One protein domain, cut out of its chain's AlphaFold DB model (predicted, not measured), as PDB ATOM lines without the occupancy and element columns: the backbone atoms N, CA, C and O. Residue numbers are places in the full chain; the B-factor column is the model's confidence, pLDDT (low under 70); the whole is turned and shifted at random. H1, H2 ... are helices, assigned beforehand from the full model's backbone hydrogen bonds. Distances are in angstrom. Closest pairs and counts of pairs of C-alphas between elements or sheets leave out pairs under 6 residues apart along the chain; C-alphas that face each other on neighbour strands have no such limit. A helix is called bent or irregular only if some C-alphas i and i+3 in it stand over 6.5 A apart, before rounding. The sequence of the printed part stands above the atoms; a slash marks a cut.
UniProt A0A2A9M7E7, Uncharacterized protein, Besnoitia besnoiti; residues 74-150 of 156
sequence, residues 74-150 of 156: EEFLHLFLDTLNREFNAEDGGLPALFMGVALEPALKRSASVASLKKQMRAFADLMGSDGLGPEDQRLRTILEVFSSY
ATOM      1  N   GLU A  74      31.105  -7.405 -38.460       87.88
ATOM      2  CA  GLU A  74      30.147  -8.210 -39.205       87.88
ATOM      3  C   GLU A  74      30.597  -8.366 -40.659       87.88
ATOM      4  O   GLU A  74      30.610  -9.487 -41.160       87.88
ATOM      5  N   GLU A  75      31.060  -7.287 -41.295       89.62
ATOM      6  CA  GLU A  75      31.630  -7.324 -42.649       89.62
ATOM      7  C   GLU A  75      32.858  -8.238 -42.723       89.62
ATOM      8  O   GLU A  75      32.890  -9.137 -43.563       89.62
ATOM      9  N   PHE A  76      33.793  -8.112 -41.771       91.00
ATOM     10  CA  PHE A  76      34.968  -8.983 -41.706       91.00
ATOM     11  C   PHE A  76      34.579 -10.463 -41.610       91.00
ATOM     12  O   PHE A  76      35.161 -11.316 -42.283       91.00
ATOM     13  N   LEU A  77      33.608 -10.786 -40.749       91.00
ATOM     14  CA  LEU A  77      33.150 -12.162 -40.569       91.00
ATOM     15  C   LEU A  77      32.433 -12.685 -41.812       91.00
ATOM     16  O   LEU A  77      32.680 -13.827 -42.191       91.00
ATOM     17  N   HIS A  78      31.590 -11.871 -42.447       91.94
ATOM     18  CA  HIS A  78      30.929 -12.233 -43.696       91.94
ATOM     19  C   HIS A  78      31.949 -12.524 -44.794       91.94
ATOM     20  O   HIS A  78      31.949 -13.621 -45.345       91.94
ATOM     21  N   LEU A  79      32.886 -11.604 -45.032       93.06
ATOM     22  CA  LEU A  79      33.927 -11.772 -46.040       93.06
ATOM     23  C   LEU A  79      34.776 -13.025 -45.781       93.06
ATOM     24  O   LEU A  79      35.087 -13.782 -46.706       93.06
ATOM     25  N   PHE A  80      35.142 -13.264 -44.520       93.56
ATOM     26  CA  PHE A  80      35.939 -14.424 -44.144       93.56
ATOM     27  C   PHE A  80      35.189 -15.745 -44.346       93.56
ATOM     28  O   PHE A  80      35.736 -16.678 -44.935       93.56
ATOM     29  N   LEU A  81      33.939 -15.829 -43.883       92.31
ATOM     30  CA  LEU A  81      33.113 -17.029 -44.020       92.31
ATOM     31  C   LEU A  81      32.788 -17.325 -45.483       92.31
ATOM     32  O   LEU A  81      32.897 -18.475 -45.903       92.31
ATOM     33  N   ASP A  82      32.462 -16.301 -46.268       93.50
ATOM     34  CA  ASP A  82      32.199 -16.445 -47.699       93.50
ATOM     35  C   ASP A  82      33.443 -16.951 -48.437       93.50
ATOM     36  O   ASP A  82      33.348 -17.833 -49.291       93.50
ATOM     37  N   THR A  83      34.626 -16.450 -48.067       94.06
ATOM     38  CA  THR A  83      35.895 -16.929 -48.629       94.06
ATOM     39  C   THR A  83      36.137 -18.395 -48.280       94.06
ATOM     40  O   THR A  83      36.467 -19.181 -49.164       94.06
ATOM     41  N   LEU A  84      35.948 -18.794 -47.018       92.00
ATOM     42  CA  LEU A  84      36.145 -20.187 -46.611       92.00
ATOM     43  C   LEU A  84      35.165 -21.140 -47.300       92.00
ATOM     44  O   LEU A  84      35.599 -22.156 -47.828       92.00
ATOM     45  N   ASN A  85      33.879 -20.793 -47.345       89.75
ATOM     46  CA  ASN A  85      32.846 -21.629 -47.963       89.75
ATOM     47  C   ASN A  85      33.024 -21.770 -49.478       89.75
ATOM     48  O   ASN A  85      32.583 -22.752 -50.067       89.75
ATOM     49  N   ARG A  86      33.635 -20.775 -50.127       91.56
ATOM     50  CA  ARG A  86      33.934 -20.829 -51.559       91.56
ATOM     51  C   ARG A  86      35.154 -21.695 -51.862       91.56
ATOM     52  O   ARG A  86      35.193 -22.339 -52.905       91.56
ATOM     53  N   GLU A  87      36.167 -21.643 -51.002       90.94
ATOM     54  CA  GLU A  87      37.452 -22.306 -51.245       90.94
ATOM     55  C   GLU A  87      37.508 -23.733 -50.683       90.94
ATOM     56  O   GLU A  87      38.315 -24.525 -51.162       90.94
ATOM     57  N   PHE A  88      36.655 -24.077 -49.713       89.62
ATOM     58  CA  PHE A  88      36.618 -25.397 -49.081       89.62
ATOM     59  C   PHE A  88      35.181 -25.886 -48.915       89.62
ATOM     60  O   PHE A  88      34.326 -25.145 -48.429       89.62
ATOM     61  N   ASN A  89      34.922 -27.161 -49.220       78.69
ATOM     62  CA  ASN A  89      33.684 -27.792 -48.773       78.69
ATOM     63  C   ASN A  89      33.892 -28.330 -47.356       78.69
ATOM     64  O   ASN A  89      34.849 -29.050 -47.079       78.69
ATOM     65  N   ALA A  90      32.970 -28.017 -46.446       65.69
ATOM     66  CA  ALA A  90      33.041 -28.473 -45.056       65.69
ATOM     67  C   ALA A  90      33.019 -30.009 -44.897       65.69
ATOM     68  O   ALA A  90      33.415 -30.520 -43.850       65.69
ATOM     69  N   GLU A  91      32.576 -30.739 -45.923       67.69
ATOM     70  CA  GLU A  91      32.479 -32.203 -45.923       67.69
ATOM     71  C   GLU A  91      33.803 -32.905 -46.272       67.69
ATOM     72  O   GLU A  91      33.958 -34.087 -45.965       67.69
ATOM     73  N   ASP A  92      34.782 -32.182 -46.826       72.31
ATOM     74  CA  ASP A  92      36.035 -32.763 -47.336       72.31
ATOM     75  C   ASP A  92      37.061 -33.063 -46.220       72.31
ATOM     76  O   ASP A  92      38.096 -33.695 -46.443       72.31
ATOM     77  N   GLY A  93      36.765 -32.671 -44.975       78.44
ATOM     78  CA  GLY A  93      37.628 -32.920 -43.820       78.44
ATOM     79  C   GLY A  93      38.921 -32.088 -43.833       78.44
ATOM     80  O   GLY A  93      38.942 -30.935 -44.259       78.44
ATOM     81  N   GLY A  94      40.000 -32.643 -43.274       86.56
ATOM     82  CA  GLY A  94      41.330 -32.016 -43.292       86.56
ATOM     83  C   GLY A  94      41.509 -30.798 -42.372       86.56
ATOM     84  O   GLY A  94      40.748 -30.570 -41.426       86.56
ATOM     85  N   LEU A  95      42.569 -30.021 -42.630       89.38
ATOM     86  CA  LEU A  95      42.888 -28.816 -41.855       89.38
ATOM     87  C   LEU A  95      41.829 -27.707 -41.966       89.38
ATOM     88  O   LEU A  95      41.587 -27.061 -40.941       89.38
ATOM     89  N   PRO A  96      41.151 -27.490 -43.113       89.62
ATOM     90  CA  PRO A  96      40.053 -26.528 -43.188       89.62
ATOM     91  C   PRO A  96      38.912 -26.883 -42.230       89.62
ATOM     92  O   PRO A  96      38.503 -26.043 -41.425       89.62
ATOM     93  N   ALA A  97      38.454 -28.140 -42.238       89.12
ATOM     94  CA  ALA A  97      37.418 -28.604 -41.314       89.12
ATOM     95  C   ALA A  97      37.869 -28.511 -39.847       89.12
ATOM     96  O   ALA A  97      37.098 -28.089 -38.982       89.12
ATOM     97  N   LEU A  98      39.138 -28.830 -39.561       89.94
ATOM     98  CA  LEU A  98      39.709 -28.697 -38.221       89.94
ATOM     99  C   LEU A  98      39.711 -27.239 -37.740       89.94
ATOM    100  O   LEU A  98      39.310 -26.966 -36.608       89.94
ATOM    101  N   PHE A  99      40.135 -26.296 -38.584       90.94
ATOM    102  CA  PHE A  99      40.111 -24.872 -38.250       90.94
ATOM    103  C   PHE A  99      38.680 -24.393 -37.974       90.94
ATOM    104  O   PHE A  99      38.435 -23.722 -36.965       90.94
ATOM    105  N   MET A 100      37.730 -24.780 -38.833       89.69
ATOM    106  CA  MET A 100      36.323 -24.418 -38.674       89.69
ATOM    107  C   MET A 100      35.754 -24.933 -37.347       89.69
ATOM    108  O   MET A 100      35.211 -24.145 -36.573       89.69
ATOM    109  N   GLY A 101      35.956 -26.214 -37.031       87.38
ATOM    110  CA  GLY A 101      35.396 -26.829 -35.825       87.38
ATOM    111  C   GLY A 101      36.089 -26.426 -34.519       87.38
ATOM    112  O   GLY A 101      35.432 -26.300 -33.484       87.38
ATOM    113  N   VAL A 102      37.409 -26.214 -34.531       86.88
ATOM    114  CA  VAL A 102      38.194 -26.016 -33.297       86.88
ATOM    115  C   VAL A 102      38.448 -24.543 -32.982       86.88
ATOM    116  O   VAL A 102      38.505 -24.172 -31.807       86.88
ATOM    117  N   ALA A 103      38.591 -23.690 -33.997       87.62
ATOM    118  CA  ALA A 103      38.891 -22.273 -33.804       87.62
ATOM    119  C   ALA A 103      37.681 -21.386 -34.112       87.62
ATOM    120  O   ALA A 103      37.233 -20.634 -33.242       87.62
ATOM    121  N   LEU A 104      37.135 -21.493 -35.325       89.06
ATOM    122  CA  LEU A 104      36.146 -20.546 -35.837       89.06
ATOM    123  C   LEU A 104      34.780 -20.690 -35.162       89.06
ATOM    124  O   LEU A 104      34.256 -19.720 -34.619       89.06
ATOM    125  N   GLU A 105      34.210 -21.892 -35.140       89.62
ATOM    126  CA  GLU A 105      32.905 -22.137 -34.529       89.62
ATOM    127  C   GLU A 105      32.855 -21.743 -33.042       89.62
ATOM    128  O   GLU A 105      31.917 -21.041 -32.641       89.62
ATOM    129  N   PRO A 106      33.831 -22.131 -32.193       88.62
ATOM    130  CA  PRO A 106      33.854 -21.690 -30.804       88.62
ATOM    131  C   PRO A 106      34.004 -20.174 -30.660       88.62
ATOM    132  O   PRO A 106      33.409 -19.594 -29.750       88.62
ATOM    133  N   ALA A 107      34.775 -19.526 -31.542       87.12
ATOM    134  CA  ALA A 107      34.934 -18.076 -31.540       87.12
ATOM    135  C   ALA A 107      33.613 -17.364 -31.868       87.12
ATOM    136  O   ALA A 107      33.242 -16.417 -31.173       87.12
ATOM    137  N   LEU A 108      32.866 -17.860 -32.858       88.06
ATOM    138  CA  LEU A 108      31.551 -17.329 -33.224       88.06
ATOM    139  C   LEU A 108      30.527 -17.525 -32.098       88.06
ATOM    140  O   LEU A 108      29.870 -16.566 -31.699       88.06
ATOM    141  N   LYS A 109      30.445 -18.731 -31.519       89.38
ATOM    142  CA  LYS A 109      29.514 -19.061 -30.420       89.38
ATOM    143  C   LYS A 109      29.741 -18.215 -29.164       89.38
ATOM    144  O   LYS A 109      28.807 -17.979 -28.404       89.38
ATOM    145  N   ARG A 110      30.979 -17.774 -28.925       88.44
ATOM    146  CA  ARG A 110      31.358 -16.940 -27.772       88.44
ATOM    147  C   ARG A 110      31.392 -15.446 -28.085       88.44
ATOM    148  O   ARG A 110      31.842 -14.681 -27.236       88.44
ATOM    149  N   SER A 111      30.965 -15.033 -29.279       82.25
ATOM    150  CA  SER A 111      31.048 -13.642 -29.740       82.25
ATOM    151  C   SER A 111      32.454 -13.052 -29.577       82.25
ATOM    152  O   SER A 111      32.621 -11.924 -29.118       82.25
ATOM    153  N   ALA A 112      33.484 -13.829 -29.929       85.00
ATOM    154  CA  ALA A 112      34.865 -13.379 -29.831       85.00
ATOM    155  C   ALA A 112      35.091 -12.099 -30.656       85.00
ATOM    156  O   ALA A 112      34.482 -11.890 -31.714       85.00
ATOM    157  N   SER A 113      35.988 -11.244 -30.163       89.75
ATOM    158  CA  SER A 113      36.402 -10.046 -30.891       89.75
ATOM    159  C   SER A 113      37.189 -10.419 -32.147       89.75
ATOM    160  O   SER A 113      37.883 -11.442 -32.184       89.75
ATOM    161  N   VAL A 114      37.148  -9.553 -33.162       89.69
ATOM    162  CA  VAL A 114      37.920  -9.748 -34.400       89.69
ATOM    163  C   VAL A 114      39.415  -9.864 -34.107       89.69
ATOM    164  O   VAL A 114      40.096 -10.704 -34.686       89.69
ATOM    165  N   ALA A 115      39.927  -9.092 -33.146       90.44
ATOM    166  CA  ALA A 115      41.318  -9.187 -32.712       90.44
ATOM    167  C   ALA A 115      41.670 -10.579 -32.155       90.44
ATOM    168  O   ALA A 115      42.749 -11.100 -32.438       90.44
ATOM    169  N   SER A 116      40.773 -11.207 -31.384       90.94
ATOM    170  CA  SER A 116      40.978 -12.577 -30.900       90.94
ATOM    171  C   SER A 116      40.967 -13.583 -32.048       90.94
ATOM    172  O   SER A 116      41.825 -14.462 -32.095       90.94
ATOM    173  N   LEU A 117      40.030 -13.439 -32.986       91.56
ATOM    174  CA  LEU A 117      39.923 -14.336 -34.133       91.56
ATOM    175  C   LEU A 117      41.159 -14.238 -35.042       91.56
ATOM    176  O   LEU A 117      41.737 -15.258 -35.401       91.56
ATOM    177  N   LYS A 118      41.654 -13.025 -35.313       93.25
ATOM    178  CA  LYS A 118      42.905 -12.802 -36.060       93.25
ATOM    179  C   LYS A 118      44.121 -13.431 -35.389       93.25
ATOM    180  O   LYS A 118      44.964 -14.012 -36.070       93.25
ATOM    181  N   LYS A 119      44.203 -13.375 -34.054       92.50
ATOM    182  CA  LYS A 119      45.257 -14.074 -33.297       92.50
ATOM    183  C   LYS A 119      45.170 -15.589 -33.477       92.50
ATOM    184  O   LYS A 119      46.203 -16.228 -33.644       92.50
ATOM    185  N   GLN A 120      43.964 -16.157 -33.468       91.88
ATOM    186  CA  GLN A 120      43.763 -17.588 -33.714       91.88
ATOM    187  C   GLN A 120      44.123 -17.978 -35.151       91.88
ATOM    188  O   GLN A 120      44.798 -18.982 -35.337       91.88
ATOM    189  N   MET A 121      43.743 -17.169 -36.147       94.88
ATOM    190  CA  MET A 121      44.130 -17.369 -37.551       94.88
ATOM    191  C   MET A 121      45.651 -17.399 -37.704       94.88
ATOM    192  O   MET A 121      46.188 -18.328 -38.301       94.88
ATOM    193  N   ARG A 122      46.348 -16.422 -37.107       94.50
ATOM    194  CA  ARG A 122      47.812 -16.352 -37.133       94.50
ATOM    195  C   ARG A 122      48.445 -17.572 -36.470       94.50
ATOM    196  O   ARG A 122      49.279 -18.225 -37.082       94.50
ATOM    197  N   ALA A 123      48.005 -17.909 -35.257       92.88
ATOM    198  CA  ALA A 123      48.526 -19.060 -34.527       92.88
ATOM    199  C   ALA A 123      48.306 -20.374 -35.291       92.88
ATOM    200  O   ALA A 123      49.189 -21.225 -35.312       92.88
ATOM    201  N   PHE A 124      47.153 -20.534 -35.942       93.19
ATOM    202  CA  PHE A 124      46.870 -21.721 -36.741       93.19
ATOM    203  C   PHE A 124      47.752 -21.775 -37.995       93.19
ATOM    204  O   PHE A 124      48.360 -22.808 -38.253       93.19
ATOM    205  N   ALA A 125      47.902 -20.662 -38.720       92.69
ATOM    206  CA  ALA A 125      48.796 -20.576 -39.875       92.69
ATOM    207  C   ALA A 125      50.262 -20.877 -39.510       92.69
ATOM    208  O   ALA A 125      50.944 -21.588 -40.245       92.69
ATOM    209  N   ASP A 126      50.729 -20.391 -38.356       92.12
ATOM    210  CA  ASP A 126      52.086 -20.655 -37.867       92.12
ATOM    211  C   ASP A 126      52.281 -22.145 -37.509       92.12
ATOM    212  O   ASP A 126      53.351 -22.702 -37.751       92.12
ATOM    213  N   LEU A 127      51.243 -22.816 -36.988       90.19
ATOM    214  CA  LEU A 127      51.271 -24.254 -36.683       90.19
ATOM    215  C   LEU A 127      51.290 -25.141 -37.933       90.19
ATOM    216  O   LEU A 127      51.841 -26.238 -37.878       90.19
ATOM    217  N   MET A 128      50.707 -24.687 -39.046       89.50
ATOM    218  CA  MET A 128      50.716 -25.436 -40.309       89.50
ATOM    219  C   MET A 128      52.128 -25.561 -40.905       89.50
ATOM    220  O   MET A 128      52.393 -26.501 -41.646       89.50
ATOM    221  N   GLY A 129      53.051 -24.656 -40.562       81.31
ATOM    222  CA  GLY A 129      54.420 -24.676 -41.077       81.31
ATOM    223  C   GLY A 129      54.517 -24.365 -42.578       81.31
ATOM    224  O   GLY A 129      53.531 -24.029 -43.235       81.31
ATOM    225  N   SER A 130      55.738 -24.395 -43.127       71.62
ATOM    226  CA  SER A 130      56.022 -24.076 -44.540       71.62
ATOM    227  C   SER A 130      56.258 -25.265 -45.450       71.62
ATOM    228  O   SER A 130      56.143 -25.100 -46.662       71.62
ATOM    229  N   ASP A 131      56.545 -26.439 -44.895       78.50
ATOM    230  CA  ASP A 131      57.076 -27.549 -45.675       78.50
ATOM    231  C   ASP A 131      56.102 -28.731 -45.659       78.50
ATOM    232  O   ASP A 131      55.620 -29.142 -44.607       78.50
ATOM    233  N   GLY A 132      55.830 -29.297 -46.838       77.25
ATOM    234  CA  GLY A 132      55.055 -30.535 -46.979       77.25
ATOM    235  C   GLY A 132      53.532 -30.388 -46.925       77.25
ATOM    236  O   GLY A 132      52.845 -31.405 -46.851       77.25
ATOM    237  N   LEU A 133      52.995 -29.166 -46.983       82.62
ATOM    238  CA  LEU A 133      51.552 -28.947 -47.064       82.62
ATOM    239  C   LEU A 133      51.007 -29.306 -48.450       82.62
ATOM    240  O   LEU A 133      51.602 -28.977 -49.481       82.62
ATOM    241  N   GLY A 134      49.840 -29.951 -48.465       88.12
ATOM    242  CA  GLY A 134      49.072 -30.137 -49.688       88.12
ATOM    243  C   GLY A 134      48.596 -28.793 -50.260       88.12
ATOM    244  O   GLY A 134      48.563 -27.785 -49.551       88.12
ATOM    245  N   PRO A 135      48.195 -28.745 -51.540       88.81
ATOM    246  CA  PRO A 135      47.748 -27.506 -52.180       88.81
ATOM    247  C   PRO A 135      46.545 -26.854 -51.476       88.81
ATOM    248  O   PRO A 135      46.442 -25.627 -51.455       88.81
ATOM    249  N   GLU A 136      45.653 -27.650 -50.885       88.88
ATOM    250  CA  GLU A 136      44.503 -27.159 -50.112       88.88
ATOM    251  C   GLU A 136      44.928 -26.547 -48.777       88.88
ATOM    252  O   GLU A 136      44.525 -25.432 -48.444       88.88
ATOM    253  N   ASP A 137      45.819 -27.213 -48.047       89.81
ATOM    254  CA  ASP A 137      46.347 -26.706 -46.783       89.81
ATOM    255  C   ASP A 137      47.164 -25.423 -47.000       89.81
ATOM    256  O   ASP A 137      47.026 -24.445 -46.266       89.81
ATOM    257  N   GLN A 138      47.964 -25.365 -48.067       91.31
ATOM    258  CA  GLN A 138      48.694 -24.155 -48.444       91.31
ATOM    259  C   GLN A 138      47.737 -22.985 -48.730       91.31
ATOM    260  O   GLN A 138      48.004 -21.833 -48.365       91.31
ATOM    261  N   ARG A 139      46.596 -23.276 -49.367       92.38
ATOM    262  CA  ARG A 139      45.547 -22.292 -49.643       92.38
ATOM    263  C   ARG A 139      44.891 -21.800 -48.358       92.38
ATOM    264  O   ARG A 139      44.757 -20.590 -48.188       92.38
ATOM    265  N   LEU A 140      44.560 -22.704 -47.436       93.62
ATOM    266  CA  LEU A 140      44.010 -22.340 -46.129       93.62
ATOM    267  C   LEU A 140      44.984 -21.435 -45.382       93.62
ATOM    268  O   LEU A 140      44.595 -20.363 -44.926       93.62
ATOM    269  N   ARG A 141      46.259 -21.825 -45.315       93.75
ATOM    270  CA  ARG A 141      47.303 -21.021 -44.680       93.75
ATOM    271  C   ARG A 141      47.349 -19.609 -45.262       93.75
ATOM    272  O   ARG A 141      47.356 -18.643 -44.507       93.75
ATOM    273  N   THR A 142      47.321 -19.489 -46.587       93.94
ATOM    274  CA  THR A 142      47.339 -18.191 -47.277       93.94
ATOM    275  C   THR A 142      46.136 -17.332 -46.881       93.94
ATOM    276  O   THR A 142      46.297 -16.161 -46.544       93.94
ATOM    277  N   ILE A 143      44.933 -17.913 -46.865       95.12
ATOM    278  CA  ILE A 143      43.710 -17.219 -46.439       95.12
ATOM    279  C   ILE A 143      43.855 -16.739 -44.988       95.12
ATOM    280  O   ILE A 143      43.638 -15.565 -44.699       95.12
ATOM    281  N   LEU A 144      44.285 -17.610 -44.074       95.38
ATOM    282  CA  LEU A 144      44.463 -17.255 -42.664       95.38
ATOM    283  C   LEU A 144      45.505 -16.144 -42.467       95.38
ATOM    284  O   LEU A 144      45.284 -15.229 -41.673       95.38
ATOM    285  N   GLU A 145      46.616 -16.177 -43.205       94.44
ATOM    286  CA  GLU A 145      47.641 -15.131 -43.162       94.44
ATOM    287  C   GLU A 145      47.091 -13.778 -43.639       94.44
ATOM    288  O   GLU A 145      47.277 -12.768 -42.949       94.44
ATOM    289  N   VAL A 146      46.346 -13.758 -44.749       94.56
ATOM    290  CA  VAL A 146      45.703 -12.545 -45.280       94.56
ATOM    291  C   VAL A 146      44.708 -11.969 -44.272       94.56
ATOM    292  O   VAL A 146      44.822 -10.802 -43.890       94.56
ATOM    293  N   PHE A 147      43.773 -12.781 -43.771       94.12
ATOM    294  CA  PHE A 147      42.734 -12.305 -42.853       94.12
ATOM    295  C   PHE A 147      43.278 -11.927 -41.470       94.12
ATOM    296  O   PHE A 147      42.746 -11.016 -40.830       94.12
ATOM    297  N   SER A 148      44.388 -12.533 -41.031       93.50
ATOM    298  CA  SER A 148      45.069 -12.134 -39.791       93.50
ATOM    299  C   SER A 148      45.610 -10.700 -39.834       93.50
ATOM    300  O   SER A 148      45.675 -10.042 -38.794       93.50
ATOM    301  N   SER A 149      45.940 -10.199 -41.029       90.62
ATOM    302  CA  SER A 149      46.513  -8.862 -41.253       90.62
ATOM    303  C   SER A 149      45.512  -7.868 -41.857       90.62
ATOM    304  O   SER A 149      45.860  -6.710 -42.081       90.62
ATOM    305  N   TYR A 150      44.276  -8.302 -42.122       88.69
ATOM    306  CA  TYR A 150      43.250  -7.479 -42.760       88.69
ATOM    307  C   TYR A 150      42.918  -6.246 -41.902       88.69
ATOM    308  O   TYR A 150      42.791  -6.383 -40.681       88.69
TER     309      TYR A 150
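Overview. This is residues 74 to 150 of the 156 residues of an uncharacterized protein of Besnoitia besnoiti (UniProt A0A2A9M7E7). Three helices, H2, H3 and H4, make an up-and-down bundle, each running against the one before it, and H1 runs beside them as a loosely held fourth helix, close to H4 and near H2. H3 and H4 are broadly packed together, while H2 meets H4 only near one end. The printed part has 77 residues with four named helices, H1 to H4 in that order, and no named strand; its class is all helix. It is compact, with a radius of gyration of the C-alphas of 11.6 A and spans of 33 by 24 by 19 A.

Arrangement. H1, residues 74 to 87, and H2, residues 94 to 109, are near each other. H3, residues 114 to 128, touches H2 at a shallow tilt of 20 degrees, opposite ways, a helical hairpin whose closest C-alphas, Ala 107 and Leu 117, are 6.8 A apart. H4, residues 135 to 149, forms a second helical hairpin with H3; their closest C-alphas, Lys 118 and Ser 148, are 4.4 A apart, and the shallow tilt of 34.5 degrees is only just short of steep. H2 touches H4 with residues 95 to 96 alone, the closest C-alphas being Leu 95 and Asp 137 at 6.4 A. H1 is close to H4 but not clearly touching: the closest C-alphas, Phe 80 and Phe 147, are 7.2 A apart. Every O i to N i+4 pair is within hydrogen-bond range in H1, H3 and H4, and 9 of 12 are in H2.

Along the chain. H1 begins at C-alpha 74 (30.147, -8.210, -39.205) and is 19.9 A long. H2 is 21.8 A long and only just irregular, with C-alphas 102 and 105 6.7 A apart. H3 is 21.1 A long, and H4, 21.6 A, ends at C-alpha 149 (46.513, -8.862, -41.253).

Size, cuts and confidence. The C-alphas farthest apart, Glu 74 and Gly 132, are 34.3 A apart. The printed part has no cut. The H2 to H3 link is tight and the other two are short. Residues 90 to 91 are under 70 in pLDDT.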